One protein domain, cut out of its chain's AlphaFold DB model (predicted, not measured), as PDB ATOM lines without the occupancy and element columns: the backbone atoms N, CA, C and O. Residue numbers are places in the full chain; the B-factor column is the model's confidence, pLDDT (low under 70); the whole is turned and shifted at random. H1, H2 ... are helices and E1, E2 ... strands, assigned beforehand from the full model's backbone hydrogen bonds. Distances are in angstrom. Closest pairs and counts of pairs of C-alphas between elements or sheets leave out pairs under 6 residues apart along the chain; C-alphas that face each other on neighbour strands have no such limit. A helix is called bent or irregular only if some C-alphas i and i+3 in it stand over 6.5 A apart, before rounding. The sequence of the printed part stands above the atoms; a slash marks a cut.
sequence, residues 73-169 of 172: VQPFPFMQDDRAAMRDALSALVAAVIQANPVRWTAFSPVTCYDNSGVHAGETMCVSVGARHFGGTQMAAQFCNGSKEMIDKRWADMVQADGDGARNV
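Overview. This is residues 73 to 169 of the 172 residues of an uncharacterized protein of Rubrivivax sp (UniProt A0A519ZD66). A three-stranded antiparallel sheet, E2, E3 and E4, has the long helix H1 lying slantwise over one face. A second helix, H2, starts beside the end of edge strand E4 and runs away from the sheet, so that its residues 160 to 165 stick out, and short E5 follows it. The printed part has 97 residues, with two named helices and five named strands in the order E1, H1, E2, E3, E4, H2, E5; the class is mixed, helices and strands. The whole is compact, with a radius of gyration of the C-alphas of 14.1 A and spans of 38 by 32 by 24 A.

Along the chain. E2 is residues 112 to 115, E3 residues 124 to 132, 26.9 A long, and E4 residues 136 to 145, 30.2 A. H1 is residues 83 to 100, 25.8 A, and H2 residues 148 to 165, 25.0 A. E1 is residues 73 to 76, with C-alpha 73 at (-12.956, -25.170, 2.659), and E5 residues 166 to 168, with C-alpha 168 at (-22.020, -28.365, -2.319).

Arrangement. E2, E3 and E4 form a meander, each strand the antiparallel neighbour of the one before. N 114 and O 125 are 2.8 A apart, and N 128 and O 140 2.8 A, within hydrogen-bond range. H1 is on the sheet, two layers, at a height over the sheet of 9.3 A; the closest C-alphas of H1 and E4 are Leu 90 and Gln 142, 6.5 A. H2 only grazes the sheet, with residues 150 to 155. H2 is irregular, C-alphas 161 and 164 being 9.4 A apart, with a kink of 42 degrees near residue 159. Every O i to N i+4 pair is within hydrogen-bond range in H1, 12 of 14 in H2. H1 and H2 are apart.

Size, cuts and confidence. The C-alphas farthest apart, those of Phe 134 and Ser 147, are 40.3 A apart. The printed part has no cut. The link from H1 to E2 is long. The mean pLDDT of the printed part is 93.5, and no printed residue is under 70.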
ATOM      1  N   VAL A  73     -13.988 -25.932   1.946       98.12
ATOM      2  CA  VAL A  73     -12.956 -25.170   2.659       98.12
ATOM      3  C   VAL A  73     -12.760 -23.789   2.024       98.12
ATOM      4  O   VAL A  73     -12.459 -23.683   0.835       98.12
ATOM      5  N   GLN A  74     -12.895 -22.738   2.832       96.81
ATOM      6  CA  GLN A  74     -12.588 -21.355   2.465       96.81
ATOM      7  C   GLN A  74     -11.661 -20.718   3.507       96.81
ATOM      8  O   GLN A  74     -11.815 -20.978   4.706       96.81
ATOM      9  N   PRO A  75     -10.698 -19.885   3.081       96.81
ATOM     10  CA  PRO A  75      -9.951 -19.044   3.996       96.81
ATOM     11  C   PRO A  75     -10.804 -17.878   4.506       96.81
ATOM     12  O   PRO A  75     -11.529 -17.237   3.748       96.81
ATOM     13  N   PHE A  76     -10.641 -17.547   5.781       95.06
ATOM     14  CA  PHE A  76     -11.262 -16.402   6.432       95.06
ATOM     15  C   PHE A  76     -10.202 -15.498   7.076       95.06
ATOM     16  O   PHE A  76      -9.158 -15.978   7.532       95.06
ATOM     17  N   PRO A  77     -10.438 -14.174   7.124       93.00
ATOM     18  CA  PRO A  77      -9.476 -13.230   7.687       93.00
ATOM     19  C   PRO A  77      -9.480 -13.207   9.224       93.00
ATOM     20  O   PRO A  77      -8.545 -12.677   9.818       93.00
ATOM     21  N   PHE A  78     -10.514 -13.758   9.869       91.50
ATOM     22  CA  PHE A  78     -10.650 -13.747  11.324       91.50
ATOM     23  C   PHE A  78      -9.764 -14.800  12.006       91.50
ATOM     24  O   PHE A  78      -9.406 -15.810  11.403       91.50
ATOM     25  N   MET A  79      -9.418 -14.551  13.270       90.56
ATOM     26  CA  MET A  79      -8.582 -15.425  14.105       90.56
ATOM     27  C   MET A  79      -9.434 -16.402  14.934       90.56
ATOM     28  O   MET A  79     -10.656 -16.281  15.009       90.56
ATOM     29  N   GLN A  80      -8.797 -17.389  15.570       84.06
ATOM     30  CA  GLN A  80      -9.478 -18.435  16.355       84.06
ATOM     31  C   GLN A  80     -10.241 -17.892  17.585       84.06
ATOM     32  O   GLN A  80     -11.198 -18.503  18.072       84.06
ATOM     33  N   ASP A  81      -9.819 -16.755  18.123       88.38
ATOM     34  CA  ASP A  81     -10.452 -16.052  19.239       88.38
ATOM     35  C   ASP A  81     -11.631 -15.165  18.801       88.38
ATOM     36  O   ASP A  81     -12.474 -14.813  19.628       88.38
ATOM     37  N   ASP A  82     -11.786 -14.904  17.498       92.56
ATOM     38  CA  ASP A  82     -12.886 -14.110  16.945       92.56
ATOM     39  C   ASP A  82     -14.174 -14.938  16.772       92.56
ATOM     40  O   ASP A  82     -14.680 -15.233  15.683       92.56
ATOM     41  N   ARG A  83     -14.734 -15.342  17.913       95.12
ATOM     42  CA  ARG A  83     -15.980 -16.118  17.989       95.12
ATOM     43  C   ARG A  83     -17.190 -15.334  17.487       95.12
ATOM     44  O   ARG A  83     -18.220 -15.939  17.207       95.12
ATOM     45  N   ALA A  84     -17.125 -14.006  17.427       96.62
ATOM     46  CA  ALA A  84     -18.201 -13.196  16.864       96.62
ATOM     47  C   ALA A  84     -18.237 -13.344  15.339       96.62
ATOM     48  O   ALA A  84     -19.246 -13.822  14.825       96.62
ATOM     49  N   ALA A  85     -17.116 -13.096  14.653       95.94
ATOM     50  CA  ALA A  85     -17.041 -13.235  13.200       95.94
ATOM     51  C   ALA A  85     -17.376 -14.659  12.729       95.94
ATOM     52  O   ALA A  85     -18.085 -14.849  11.744       95.94
ATOM     53  N   MET A  86     -16.944 -15.674  13.482       96.56
ATOM     54  CA  MET A  86     -17.317 -17.063  13.217       96.56
ATOM     55  C   MET A  86     -18.832 -17.314  13.320       96.56
ATOM     56  O   MET A  86     -19.395 -17.998  12.466       96.56
ATOM     57  N   ARG A  87     -19.510 -16.775  14.342       98.00
ATOM     58  CA  ARG A  87     -20.976 -16.903  14.474       98.00
ATOM     59  C   ARG A  87     -21.705 -16.207  13.333       98.00
ATOM     60  O   ARG A  87     -22.694 -16.749  12.833       98.00
ATOM     61  N   ASP A  88     -21.210 -15.045  12.926       97.56
ATOM     62  CA  ASP A  88     -21.783 -14.265  11.834       97.56
ATOM     63  C   ASP A  88     -21.625 -15.001  10.498       97.56
ATOM     64  O   ASP A  88     -22.598 -15.111   9.754       97.56
ATOM     65  N   ALA A  89     -20.463 -15.613  10.241       97.62
ATOM     66  CA  ALA A  89     -20.222 -16.433   9.053       97.62
ATOM     67  C   ALA A  89     -21.192 -17.626   8.957       97.62
ATOM     68  O   ALA A  89     -21.818 -17.826   7.911       97.62
ATOM     69  N   LEU A  90     -21.397 -18.382  10.048       98.44
ATOM     70  CA  LEU A  90     -22.369 -19.485  10.041       98.44
ATOM     71  C   LEU A  90     -23.800 -18.975   9.852       98.44
ATOM     72  O   LEU A  90     -24.582 -19.574   9.115       98.44
ATOM     73  N   SER A  91     -24.155 -17.874  10.516       98.19
ATOM     74  CA  SER A  91     -25.496 -17.288  10.419       98.19
ATOM     75  C   SER A  91     -25.791 -16.807   8.997       98.19
ATOM     76  O   SER A  91     -26.883 -17.054   8.482       98.19
ATOM     77  N   ALA A  92     -24.809 -16.190   8.336       98.06
ATOM     78  CA  ALA A  92     -24.900 -15.780   6.941       98.06
ATOM     79  C   ALA A  92     -25.073 -16.988   6.009       98.06
ATOM     80  O   ALA A  92     -25.954 -16.972   5.148       98.06
ATOM     81  N   LEU A  93     -24.305 -18.066   6.215       98.31
ATOM     82  CA  LEU A  93     -24.451 -19.301   5.438       98.31
ATOM     83  C   LEU A  93     -25.852 -19.908   5.606       98.31
ATOM     84  O   LEU A  93     -26.485 -20.285   4.621       98.31
ATOM     85  N   VAL A  94     -26.363 -19.975   6.838       97.56
ATOM     86  CA  VAL A  94     -27.722 -20.459   7.122       97.56
ATOM     87  C   VAL A  94     -28.768 -19.608   6.406       97.56
ATOM     88  O   VAL A  94     -29.665 -20.159   5.767       97.56
ATOM     89  N   ALA A  95     -28.647 -18.280   6.463       96.75
ATOM     90  CA  ALA A  95     -29.557 -17.376   5.769       96.75
ATOM     91  C   ALA A  95     -29.527 -17.593   4.245       96.75
ATOM     92  O   ALA A  95     -30.585 -17.727   3.628       96.75
ATOM     93  N   ALA A  96     -28.334 -17.716   3.652       96.81
ATOM     94  CA  ALA A  96     -28.163 -17.985   2.225       96.81
ATOM     95  C   ALA A  96     -28.773 -19.337   1.813       96.81
ATOM     96  O   ALA A  96     -29.465 -19.428   0.799       96.81
ATOM     97  N   VAL A  97     -28.589 -20.383   2.626       95.69
ATOM     98  CA  VAL A  97     -29.191 -21.703   2.397       95.69
ATOM     99  C   VAL A  97     -30.717 -21.646   2.446       95.69
ATOM    100  O   VAL A  97     -31.366 -22.219   1.567       95.69
ATOM    101  N   ILE A  98     -31.289 -20.951   3.435       95.00
ATOM    102  CA  ILE A  98     -32.742 -20.767   3.562       95.00
ATOM    103  C   ILE A  98     -33.289 -20.009   2.348       95.00
ATOM    104  O   ILE A  98     -34.315 -20.398   1.793       95.00
ATOM    105  N   GLN A  99     -32.590 -18.962   1.904       94.62
ATOM    106  CA  GLN A  99     -32.981 -18.173   0.739       94.62
ATOM    107  C   GLN A  99     -32.924 -18.991  -0.561       94.62
ATOM    108  O   GLN A  99     -33.838 -18.905  -1.379       94.62
ATOM    109  N   ALA A 100     -31.880 -19.803  -0.749       93.56
ATOM    110  CA  ALA A 100     -31.695 -20.627  -1.945       93.56
ATOM    111  C   ALA A 100     -32.605 -21.867  -1.984       93.56
ATOM    112  O   ALA A 100     -32.854 -22.421  -3.053       93.56
ATOM    113  N   ASN A 101     -33.104 -22.311  -0.828       90.44
ATOM    114  CA  ASN A 101     -33.977 -23.472  -0.698       90.44
ATOM    115  C   ASN A 101     -35.231 -23.053   0.081       90.44
ATOM    116  O   ASN A 101     -35.328 -23.363   1.270       90.44
ATOM    117  N   PRO A 102     -36.185 -22.336  -0.543       81.50
ATOM    118  CA  PRO A 102     -37.370 -21.821   0.134       81.50
ATOM    119  C   PRO A 102     -38.368 -22.953   0.425       81.50
ATOM    120  O   PRO A 102     -39.379 -23.133  -0.249       81.50
ATOM    121  N   VAL A 103     -38.056 -23.742   1.446       82.50
ATOM    122  CA  VAL A 103     -38.893 -24.800   2.020       82.50
ATOM    123  C   VAL A 103     -39.257 -24.434   3.462       82.50
ATOM    124  O   VAL A 103     -38.874 -23.375   3.965       82.50
ATOM    125  N   ARG A 104     -40.028 -25.279   4.159       85.38
ATOM    126  CA  ARG A 104     -40.424 -25.019   5.555       85.38
ATOM    127  C   ARG A 104     -39.252 -25.233   6.520       85.38
ATOM    128  O   ARG A 104     -39.174 -26.255   7.197       85.38
ATOM    129  N   TRP A 105     -38.368 -24.247   6.607       89.94
ATOM    130  CA  TRP A 105     -37.357 -24.165   7.658       89.94
ATOM    131  C   TRP A 105     -37.991 -23.779   8.995       89.94
ATOM    132  O   TRP A 105     -38.913 -22.964   9.071       89.94
ATOM    133  N   THR A 106     -37.481 -24.362  10.073       90.94
ATOM    134  CA  THR A 106     -37.695 -23.852  11.429       90.94
ATOM    135  C   THR A 106     -36.668 -22.759  11.710       90.94
ATOM    136  O   THR A 106     -35.604 -22.725  11.095       90.94
ATOM    137  N   ALA A 107     -36.963 -21.860  12.647       91.62
ATOM    138  CA  ALA A 107     -35.940 -20.973  13.177       91.62
ATOM    139  C   ALA A 107     -34.794 -21.801  13.789       91.62
ATOM    140  O   ALA A 107     -35.019 -22.716  14.584       91.62
ATOM    141  N   PHE A 108     -33.573 -21.479  13.389       94.88
ATOM    142  CA  PHE A 108     -32.363 -21.973  14.026       94.88
ATOM    143  C   PHE A 108     -32.171 -21.287  15.386       94.88
ATOM    144  O   PHE A 108     -32.520 -20.118  15.551       94.88
ATOM    145  N   SER A 109     -31.613 -22.004  16.364       96.56
ATOM    146  CA  SER A 109     -31.169 -21.393  17.626       96.56
ATOM    147  C   SER A 109     -30.002 -20.420  17.375       96.56
ATOM    148  O   SER A 109     -29.350 -20.506  16.331       96.56
ATOM    149  N   PRO A 110     -29.670 -19.512  18.308       97.00
ATOM    150  CA  PRO A 110     -28.450 -18.717  18.187       97.00
ATOM    151  C   PRO A 110     -27.207 -19.599  18.001       97.00
ATOM    152  O   PRO A 110     -27.076 -20.640  18.650       97.00
ATOM    153  N   VAL A 111     -26.292 -19.188  17.116       98.44
ATOM    154  CA  VAL A 111     -25.034 -19.917  16.897       98.44
ATOM    155  C   VAL A 111     -24.187 -19.866  18.163       98.44
ATOM    156  O   VAL A 111     -23.914 -18.791  18.700       98.44
ATOM    157  N   THR A 112     -23.727 -21.034  18.607       98.00
ATOM    158  CA  THR A 112     -22.787 -21.167  19.723       98.00
ATOM    159  C   THR A 112     -21.490 -21.795  19.233       98.00
ATOM    160  O   THR A 112     -21.525 -22.734  18.441       98.00
ATOM    161  N   CYS A 113     -20.351 -21.270  19.687       97.75
ATOM    162  CA  CYS A 113     -19.027 -21.775  19.337       97.75
ATOM    163  C   CYS A 113     -18.352 -22.419  20.545       97.75
ATOM    164  O   CYS A 113     -18.412 -21.884  21.650       97.75
ATOM    165  N   TYR A 114     -17.648 -23.514  20.298       96.25
ATOM    166  CA  TYR A 114     -16.920 -24.294  21.285       96.25
ATOM    167  C   TYR A 114     -15.490 -24.526  20.801       96.25
ATOM    168  O   TYR A 114     -15.209 -24.542  19.599       96.25
ATOM    169  N   ASP A 115     -14.567 -24.668  21.743       96.00
ATOM    170  CA  ASP A 115     -13.268 -25.262  21.449       96.00
ATOM    171  C   ASP A 115     -13.466 -26.770  21.237       96.00
ATOM    172  O   ASP A 115     -14.050 -27.440  22.090       96.00
ATOM    173  N   ASN A 116     -13.023 -27.285  20.091       94.75
ATOM    174  CA  ASN A 116     -13.090 -28.703  19.748       94.75
ATOM    175  C   ASN A 116     -11.698 -29.364  19.714       94.75
ATOM    176  O   ASN A 116     -11.531 -30.460  19.175       94.75
ATOM    177  N   SER A 117     -10.699 -28.732  20.341       92.62
ATOM    178  CA  SER A 117      -9.308 -29.200  20.388       92.62
ATOM    179  C   SER A 117      -9.126 -30.580  21.022       92.62
ATOM    180  O   SER A 117      -8.123 -31.236  20.759       92.62
ATOM    181  N   GLY A 118     -10.092 -31.048  21.824       89.81
ATOM    182  CA  GLY A 118     -10.083 -32.397  22.398       89.81
ATOM    183  C   GLY A 118     -10.326 -33.522  21.383       89.81
ATOM    184  O   GLY A 118      -9.950 -34.659  21.646       89.81
ATOM    185  N   VAL A 119     -10.931 -33.212  20.229       89.69
ATOM    186  CA  VAL A 119     -11.195 -34.174  19.141       89.69
ATOM    187  C   VAL A 119     -10.345 -33.847  17.913       89.69
ATOM    188  O   VAL A 119      -9.763 -34.742  17.302       89.69
ATOM    189  N   HIS A 120     -10.227 -32.561  17.579       91.12
ATOM    190  CA  HIS A 120      -9.435 -32.064  16.459       91.12
ATOM    191  C   HIS A 120      -8.561 -30.901  16.927       91.12
ATOM    192  O   HIS A 120      -9.062 -29.812  17.183       91.12
ATOM    193  N   ALA A 121      -7.251 -31.126  17.043       92.75
ATOM    194  CA  ALA A 121      -6.316 -30.143  17.593       92.75
ATOM    195  C   ALA A 121      -6.442 -28.760  16.921       92.75
ATOM    196  O   ALA A 121      -6.330 -28.641  15.698       92.75
ATOM    197  N   GLY A 122      -6.664 -27.719  17.732       91.81
ATOM    198  CA  GLY A 122      -6.796 -26.334  17.273       91.81
ATOM    199  C   GLY A 122      -8.116 -26.014  16.564       91.81
ATOM    200  O   GLY A 122      -8.268 -24.913  16.038       91.81
ATOM    201  N   GLU A 123      -9.070 -26.947  16.519       95.31
ATOM    202  CA  GLU A 123     -10.354 -26.732  15.862       95.31
ATOM    203  C   GLU A 123     -11.316 -25.947  16.756       95.31
ATOM    204  O   GLU A 123     -11.491 -26.220  17.943       95.31
ATOM    205  N   THR A 124     -12.001 -24.989  16.150       97.25
ATOM    206  CA  THR A 124     -13.213 -24.388  16.698       97.25
ATOM    207  C   THR A 124     -14.422 -24.919  15.949       97.25
ATOM    208  O   THR A 124     -14.475 -24.834  14.724       97.25
ATOM    209  N   MET A 125     -15.421 -25.403  16.685       97.62
ATOM    210  CA  MET A 125     -16.717 -25.785  16.128       97.62
ATOM    211  C   MET A 125     -17.758 -24.735  16.507       97.62
ATOM    212  O   MET A 125     -17.925 -24.447  17.690       97.62
ATOM    213  N   CYS A 126     -18.500 -24.202  15.539       98.38
ATOM    214  CA  CYS A 126     -19.720 -23.446  15.824       98.38
ATOM    215  C   CYS A 126     -20.932 -24.188  15.290       98.38
ATOM    216  O   CYS A 126     -20.877 -24.765  14.209       98.38
ATOM    217  N   VAL A 127     -22.025 -24.181  16.045       98.25
ATOM    218  CA  VAL A 127     -23.226 -24.953  15.738       98.25
ATOM    219  C   VAL A 127     -24.481 -24.158  16.047       98.25
ATOM    220  O   VAL A 127     -24.540 -23.367  16.990       98.25
ATOM    221  N   SER A 128     -25.505 -24.404  15.245       98.19
ATOM    222  CA  SER A 128     -26.875 -24.021  15.524       98.19
ATOM    223  C   SER A 128     -27.809 -25.177  15.191       98.19
ATOM    224  O   SER A 128     -27.669 -25.844  14.164       98.19
ATOM    225  N   VAL A 129     -28.781 -25.411  16.070       95.94
ATOM    226  CA  VAL A 129     -29.776 -26.472  15.921       95.94
ATOM    227  C   VAL A 129     -31.165 -25.854  15.923       95.94
ATOM    228  O   VAL A 129     -31.482 -25.001  16.750       95.94
ATOM    229  N   GLY A 130     -32.004 -26.295  14.994       90.88
ATOM    230  CA  GLY A 130     -33.446 -26.097  15.031       90.88
ATOM    231  C   GLY A 130     -34.127 -27.456  15.158       90.88
ATOM    232  O   GLY A 130     -33.781 -28.398  14.449       90.88
ATOM    233  N   ALA A 131     -35.097 -27.578  16.055       84.19
ATOM    234  CA  ALA A 131     -35.890 -28.794  16.186       84.19
ATOM    235  C   ALA A 131     -37.359 -28.433  16.395       84.19
ATOM    236  O   ALA A 131     -37.685 -27.479  17.103       84.19
ATOM    237  N   ARG A 132     -38.260 -29.209  15.785       80.62
ATOM    238  CA  ARG A 132     -39.700 -29.170  16.076       80.62
ATOM    239  C   ARG A 132     -40.163 -30.553  16.480       80.62
ATOM    240  O   ARG A 132     -39.790 -31.529  15.837       80.62
ATOM    241  N   HIS A 133     -41.063 -30.612  17.461       74.50
ATOM    242  CA  HIS A 133     -41.604 -31.867  17.989       74.50
ATOM    243  C   HIS A 133     -42.154 -32.808  16.896       74.50
ATOM    244  O   HIS A 133     -42.000 -34.017  17.007       74.50
ATOM    245  N   PHE A 134     -42.695 -32.253  15.800       75.75
ATOM    246  CA  PHE A 134     -43.211 -33.007  14.646       75.75
ATOM    247  C   PHE A 134     -42.625 -32.561  13.287       75.75
ATOM    248  O   PHE A 134     -43.250 -32.758  12.250       75.75
ATOM    249  N   GLY A 135     -41.453 -31.911  13.270       74.81
ATOM    250  CA  GLY A 135     -40.884 -31.299  12.051       74.81
ATOM    251  C   GLY A 135     -39.470 -31.749  11.690       74.81
ATOM    252  O   GLY A 135     -38.850 -31.153  10.812       74.81
ATOM    253  N   GLY A 136     -38.954 -32.774  12.368       88.06
ATOM    254  CA  GLY A 136     -37.566 -33.200  12.231       88.06
ATOM    255  C   GLY A 136     -36.572 -32.230  12.876       88.06
ATOM    256  O   GLY A 136     -36.939 -31.293  13.594       88.06
ATOM    257  N   THR A 137     -35.299 -32.491  12.602       92.44
ATOM    258  CA  THR A 137     -34.156 -31.729  13.101       92.44
ATOM    259  C   THR A 137     -33.460 -31.074  11.921       92.44
ATOM    260  O   THR A 137     -33.363 -31.645  10.834       92.44
ATOM    261  N   GLN A 138     -32.971 -29.865  12.144       95.12
ATOM    262  CA  GLN A 138     -32.083 -29.151  11.247       95.12
ATOM    263  C   GLN A 138     -30.863 -28.696  12.037       95.12
ATOM    264  O   GLN A 138     -30.969 -28.290  13.197       95.12
ATOM    265  N   MET A 139     -29.698 -28.782  11.418       96.94
ATOM    266  CA  MET A 139     -28.436 -28.439  12.054       96.94
ATOM    267  C   MET A 139     -27.562 -27.709  11.054       96.94
ATOM    268  O   MET A 139     -27.453 -28.122   9.905       96.94
ATOM    269  N   ALA A 140     -26.925 -26.646  11.512       98.12
ATOM    270  CA  ALA A 140     -25.835 -26.004  10.815       98.12
ATOM    271  C   ALA A 140     -24.604 -26.090  11.705       98.12
ATOM    272  O   ALA A 140     -24.691 -25.782  12.895       98.12
ATOM    273  N   ALA A 141     -23.477 -26.511  11.150       98.25
ATOM    274  CA  ALA A 141     -22.213 -26.484  11.861       98.25
ATOM    275  C   ALA A 141     -21.099 -26.006  10.941       98.25
ATOM    276  O   ALA A 141     -21.084 -26.329   9.756       98.25
ATOM    277  N   GLN A 142     -20.158 -25.265  11.510       98.38
ATOM    278  CA  GLN A 142     -18.887 -24.942  10.882       98.38
ATOM    279  C   GLN A 142     -17.741 -25.422  11.758       98.38
ATOM    280  O   GLN A 142     -17.829 -25.406  12.988       98.38
ATOM    281  N   PHE A 143     -16.655 -25.790  11.099       97.94
ATOM    282  CA  PHE A 143     -15.390 -26.156  11.704       97.94
ATOM    283  C   PHE A 143     -14.340 -25.209  11.143       97.94
ATOM    284  O   PHE A 143     -14.276 -25.030   9.928       97.94
ATOM    285  N   CYS A 144     -13.554 -24.595  12.017       97.69
ATOM    286  CA  CYS A 144     -12.490 -23.669  11.654       97.69
ATOM    287  C   CYS A 144     -11.179 -24.110  12.300       97.69
ATOM    288  O   CYS A 144     -11.172 -24.530  13.458       97.69
ATOM    289  N   ASN A 145     -10.080 -24.014  11.557       96.88
ATOM    290  CA  ASN A 145      -8.741 -24.318  12.047       96.88
ATOM    291  C   ASN A 145      -7.714 -23.362  11.420       96.88
ATOM    292  O   ASN A 145      -7.867 -22.940  10.272       96.88
ATOM    293  N   GLY A 146      -6.646 -23.037  12.153       94.94
ATOM    294  CA  GLY A 146      -5.535 -22.240  11.621       94.94
ATOM    295  C   GLY A 146      -4.695 -22.991  10.580       94.94
ATOM    296  O   GLY A 146      -4.099 -22.368   9.704       94.94
ATOM    297  N   SER A 147      -4.666 -24.327  10.636       94.75
ATOM    298  CA  SER A 147      -4.022 -25.177   9.631       94.75
ATOM    299  C   SER A 147      -5.006 -25.546   8.526       94.75
ATOM    300  O   SER A 147      -6.056 -26.151   8.769       94.75
ATOM    301  N   LYS A 148      -4.618 -25.236   7.284       95.12
ATOM    302  CA  LYS A 148      -5.367 -25.641   6.095       95.12
ATOM    303  C   LYS A 148      -5.429 -27.163   5.980       95.12
ATOM    304  O   LYS A 148      -6.471 -27.719   5.662       95.12
ATOM    305  N   GLU A 149      -4.328 -27.839   6.278       95.75
ATOM    306  CA  GLU A 149      -4.209 -29.293   6.184       95.75
ATOM    307  C   GLU A 149      -5.191 -29.991   7.134       95.75
ATOM    308  O   GLU A 149      -5.852 -30.960   6.756       95.75
ATOM    309  N   MET A 150      -5.338 -29.467   8.355       95.81
ATOM    310  CA  MET A 150      -6.290 -29.992   9.337       95.81
ATOM    311  C   MET A 150      -7.737 -29.814   8.878       95.81
ATOM    312  O   MET A 150      -8.537 -30.743   9.021       95.81
ATOM    313  N   ILE A 151      -8.080 -28.662   8.293       97.38
ATOM    314  CA  ILE A 151      -9.446 -28.448   7.812       97.38
ATOM    315  C   ILE A 151      -9.743 -29.188   6.502       97.38
ATOM    316  O   ILE A 151     -10.868 -29.635   6.305       97.38
ATOM    317  N   ASP A 152      -8.754 -29.375   5.626       97.25
ATOM    318  CA  ASP A 152      -8.897 -30.199   4.422       97.25
ATOM    319  C   ASP A 152      -9.170 -31.658   4.807       97.25
ATOM    320  O   ASP A 152     -10.020 -32.315   4.204       97.25
ATOM    321  N   LYS A 153      -8.506 -32.157   5.860       96.12
ATOM    322  CA  LYS A 153      -8.818 -33.468   6.435       96.12
ATOM    323  C   LYS A 153     -10.246 -33.508   6.977       96.12
ATOM    324  O   LYS A 153     -10.987 -34.429   6.650       96.12
ATOM    325  N   ARG A 154     -10.660 -32.490   7.740       95.94
ATOM    326  CA  ARG A 154     -12.036 -32.381   8.248       95.94
ATOM    327  C   ARG A 154     -13.065 -32.390   7.114       95.94
ATOM    328  O   ARG A 154     -14.100 -33.041   7.222       95.94
ATOM    329  N   TRP A 155     -12.771 -31.694   6.020       96.75
ATOM    330  CA  TRP A 155     -13.582 -31.704   4.808       96.75
ATOM    331  C   TRP A 155     -13.661 -33.094   4.179       96.75
ATOM    332  O   TRP A 155     -14.759 -33.547   3.866       96.75
ATOM    333  N   ALA A 156     -12.533 -33.787   4.022       96.25
ATOM    334  CA  ALA A 156     -12.514 -35.145   3.489       96.25
ATOM    335  C   ALA A 156     -13.341 -36.112   4.357       96.25
ATOM    336  O   ALA A 156     -14.136 -36.878   3.814       96.25
ATOM    337  N   ASP A 157     -13.227 -36.012   5.687       94.69
ATOM    338  CA  ASP A 157     -14.010 -36.811   6.636       94.69
ATOM    339  C   ASP A 157     -15.520 -36.541   6.483       94.69
ATOM    340  O   ASP A 157     -16.319 -37.478   6.444       94.69
ATOM    341  N   MET A 158     -15.927 -35.272   6.333       94.25
ATOM    342  CA  MET A 158     -17.322 -34.907   6.040       94.25
ATOM    343  C   MET A 158     -17.788 -35.472   4.694       94.25
ATOM    344  O   MET A 158     -18.884 -36.024   4.597       94.25
ATOM    345  N   VAL A 159     -16.953 -35.359   3.655       95.06
ATOM    346  CA  VAL A 159     -17.273 -35.878   2.321       95.06
ATOM    347  C   VAL A 159     -17.515 -37.380   2.357       95.06
ATOM    348  O   VAL A 159     -18.504 -37.853   1.800       95.06
ATOM    349  N   GLN A 160     -16.652 -38.106   3.063       94.50
ATOM    350  CA  GLN A 160     -16.777 -39.540   3.260       94.50
ATOM    351  C   GLN A 160     -18.026 -39.910   4.075       94.50
ATOM    352  O   GLN A 160     -18.695 -40.884   3.736       94.50
ATOM    353  N   ALA A 161     -18.346 -39.156   5.131       91.62
ATOM    354  CA  ALA A 161     -19.468 -39.457   6.021       91.62
ATOM    355  C   ALA A 161     -20.842 -39.283   5.354       91.62
ATOM    356  O   ALA A 161     -21.736 -40.095   5.584       91.62
ATOM    357  N   ASP A 162     -21.017 -38.254   4.522       88.69
ATOM    358  CA  ASP A 162     -22.307 -38.002   3.868       88.69
ATOM    359  C   ASP A 162     -22.550 -38.886   2.628       88.69
ATOM    360  O   ASP A 162     -23.684 -38.995   2.150       88.69
ATOM    361  N   GLY A 163     -21.486 -39.463   2.056       85.00
ATOM    362  CA  GLY A 163     -21.531 -40.140   0.761       85.00
ATOM    363  C   GLY A 163     -22.005 -39.224  -0.379       85.00
ATOM    364  O   GLY A 163     -21.774 -38.010  -0.376       85.00
ATOM    365  N   ASP A 164     -22.709 -39.808  -1.354       84.00
ATOM    366  CA  ASP A 164     -23.195 -39.109  -2.557       84.00
ATOM    367  C   ASP A 164     -24.447 -38.237  -2.314       84.00
ATOM    368  O   ASP A 164     -24.929 -37.561  -3.221       84.00
ATOM    369  N   GLY A 165     -25.002 -38.241  -1.095       87.25
ATOM    370  CA  GLY A 165     -26.264 -37.559  -0.774       87.25
ATOM    371  C   GLY A 165     -26.145 -36.052  -0.526       87.25
ATOM    372  O   GLY A 165     -27.157 -35.349  -0.491       87.25
ATOM    373  N   ALA A 166     -24.927 -35.539  -0.347       93.88
ATOM    374  CA  ALA A 166     -24.689 -34.145   0.010       93.88
ATOM    375  C   ALA A 166     -24.324 -33.272  -1.195       93.88
ATOM    376  O   ALA A 166     -23.476 -33.616  -2.019       93.88
ATOM    377  N   ARG A 167     -24.925 -32.082  -1.259       95.50
ATOM    378  CA  ARG A 167     -24.666 -31.091  -2.312       95.50
ATOM    379  C   ARG A 167     -23.741 -29.996  -1.802       95.50
ATOM    380  O   ARG A 167     -23.870 -29.548  -0.666       95.50
ATOM    381  N   ASN A 168     -22.853 -29.512  -2.661       95.50
ATOM    382  CA  ASN A 168     -22.020 -28.365  -2.319       95.50
ATOM    383  C   ASN A 168     -22.810 -27.055  -2.455       95.50
ATOM    384  O   ASN A 168     -23.630 -26.902  -3.362       95.50
ATOM    385  N   VAL A 169     -22.529 -26.109  -1.564       96.12
ATOM    386  CA  VAL A 169     -23.018 -24.728  -1.584       96.12
ATOM    387  C   VAL A 169     -21.830 -23.781  -1.498       96.12
ATOM    388  O   VAL A 169     -20.793 -24.128  -0.935       96.12
TER     389      VAL A 169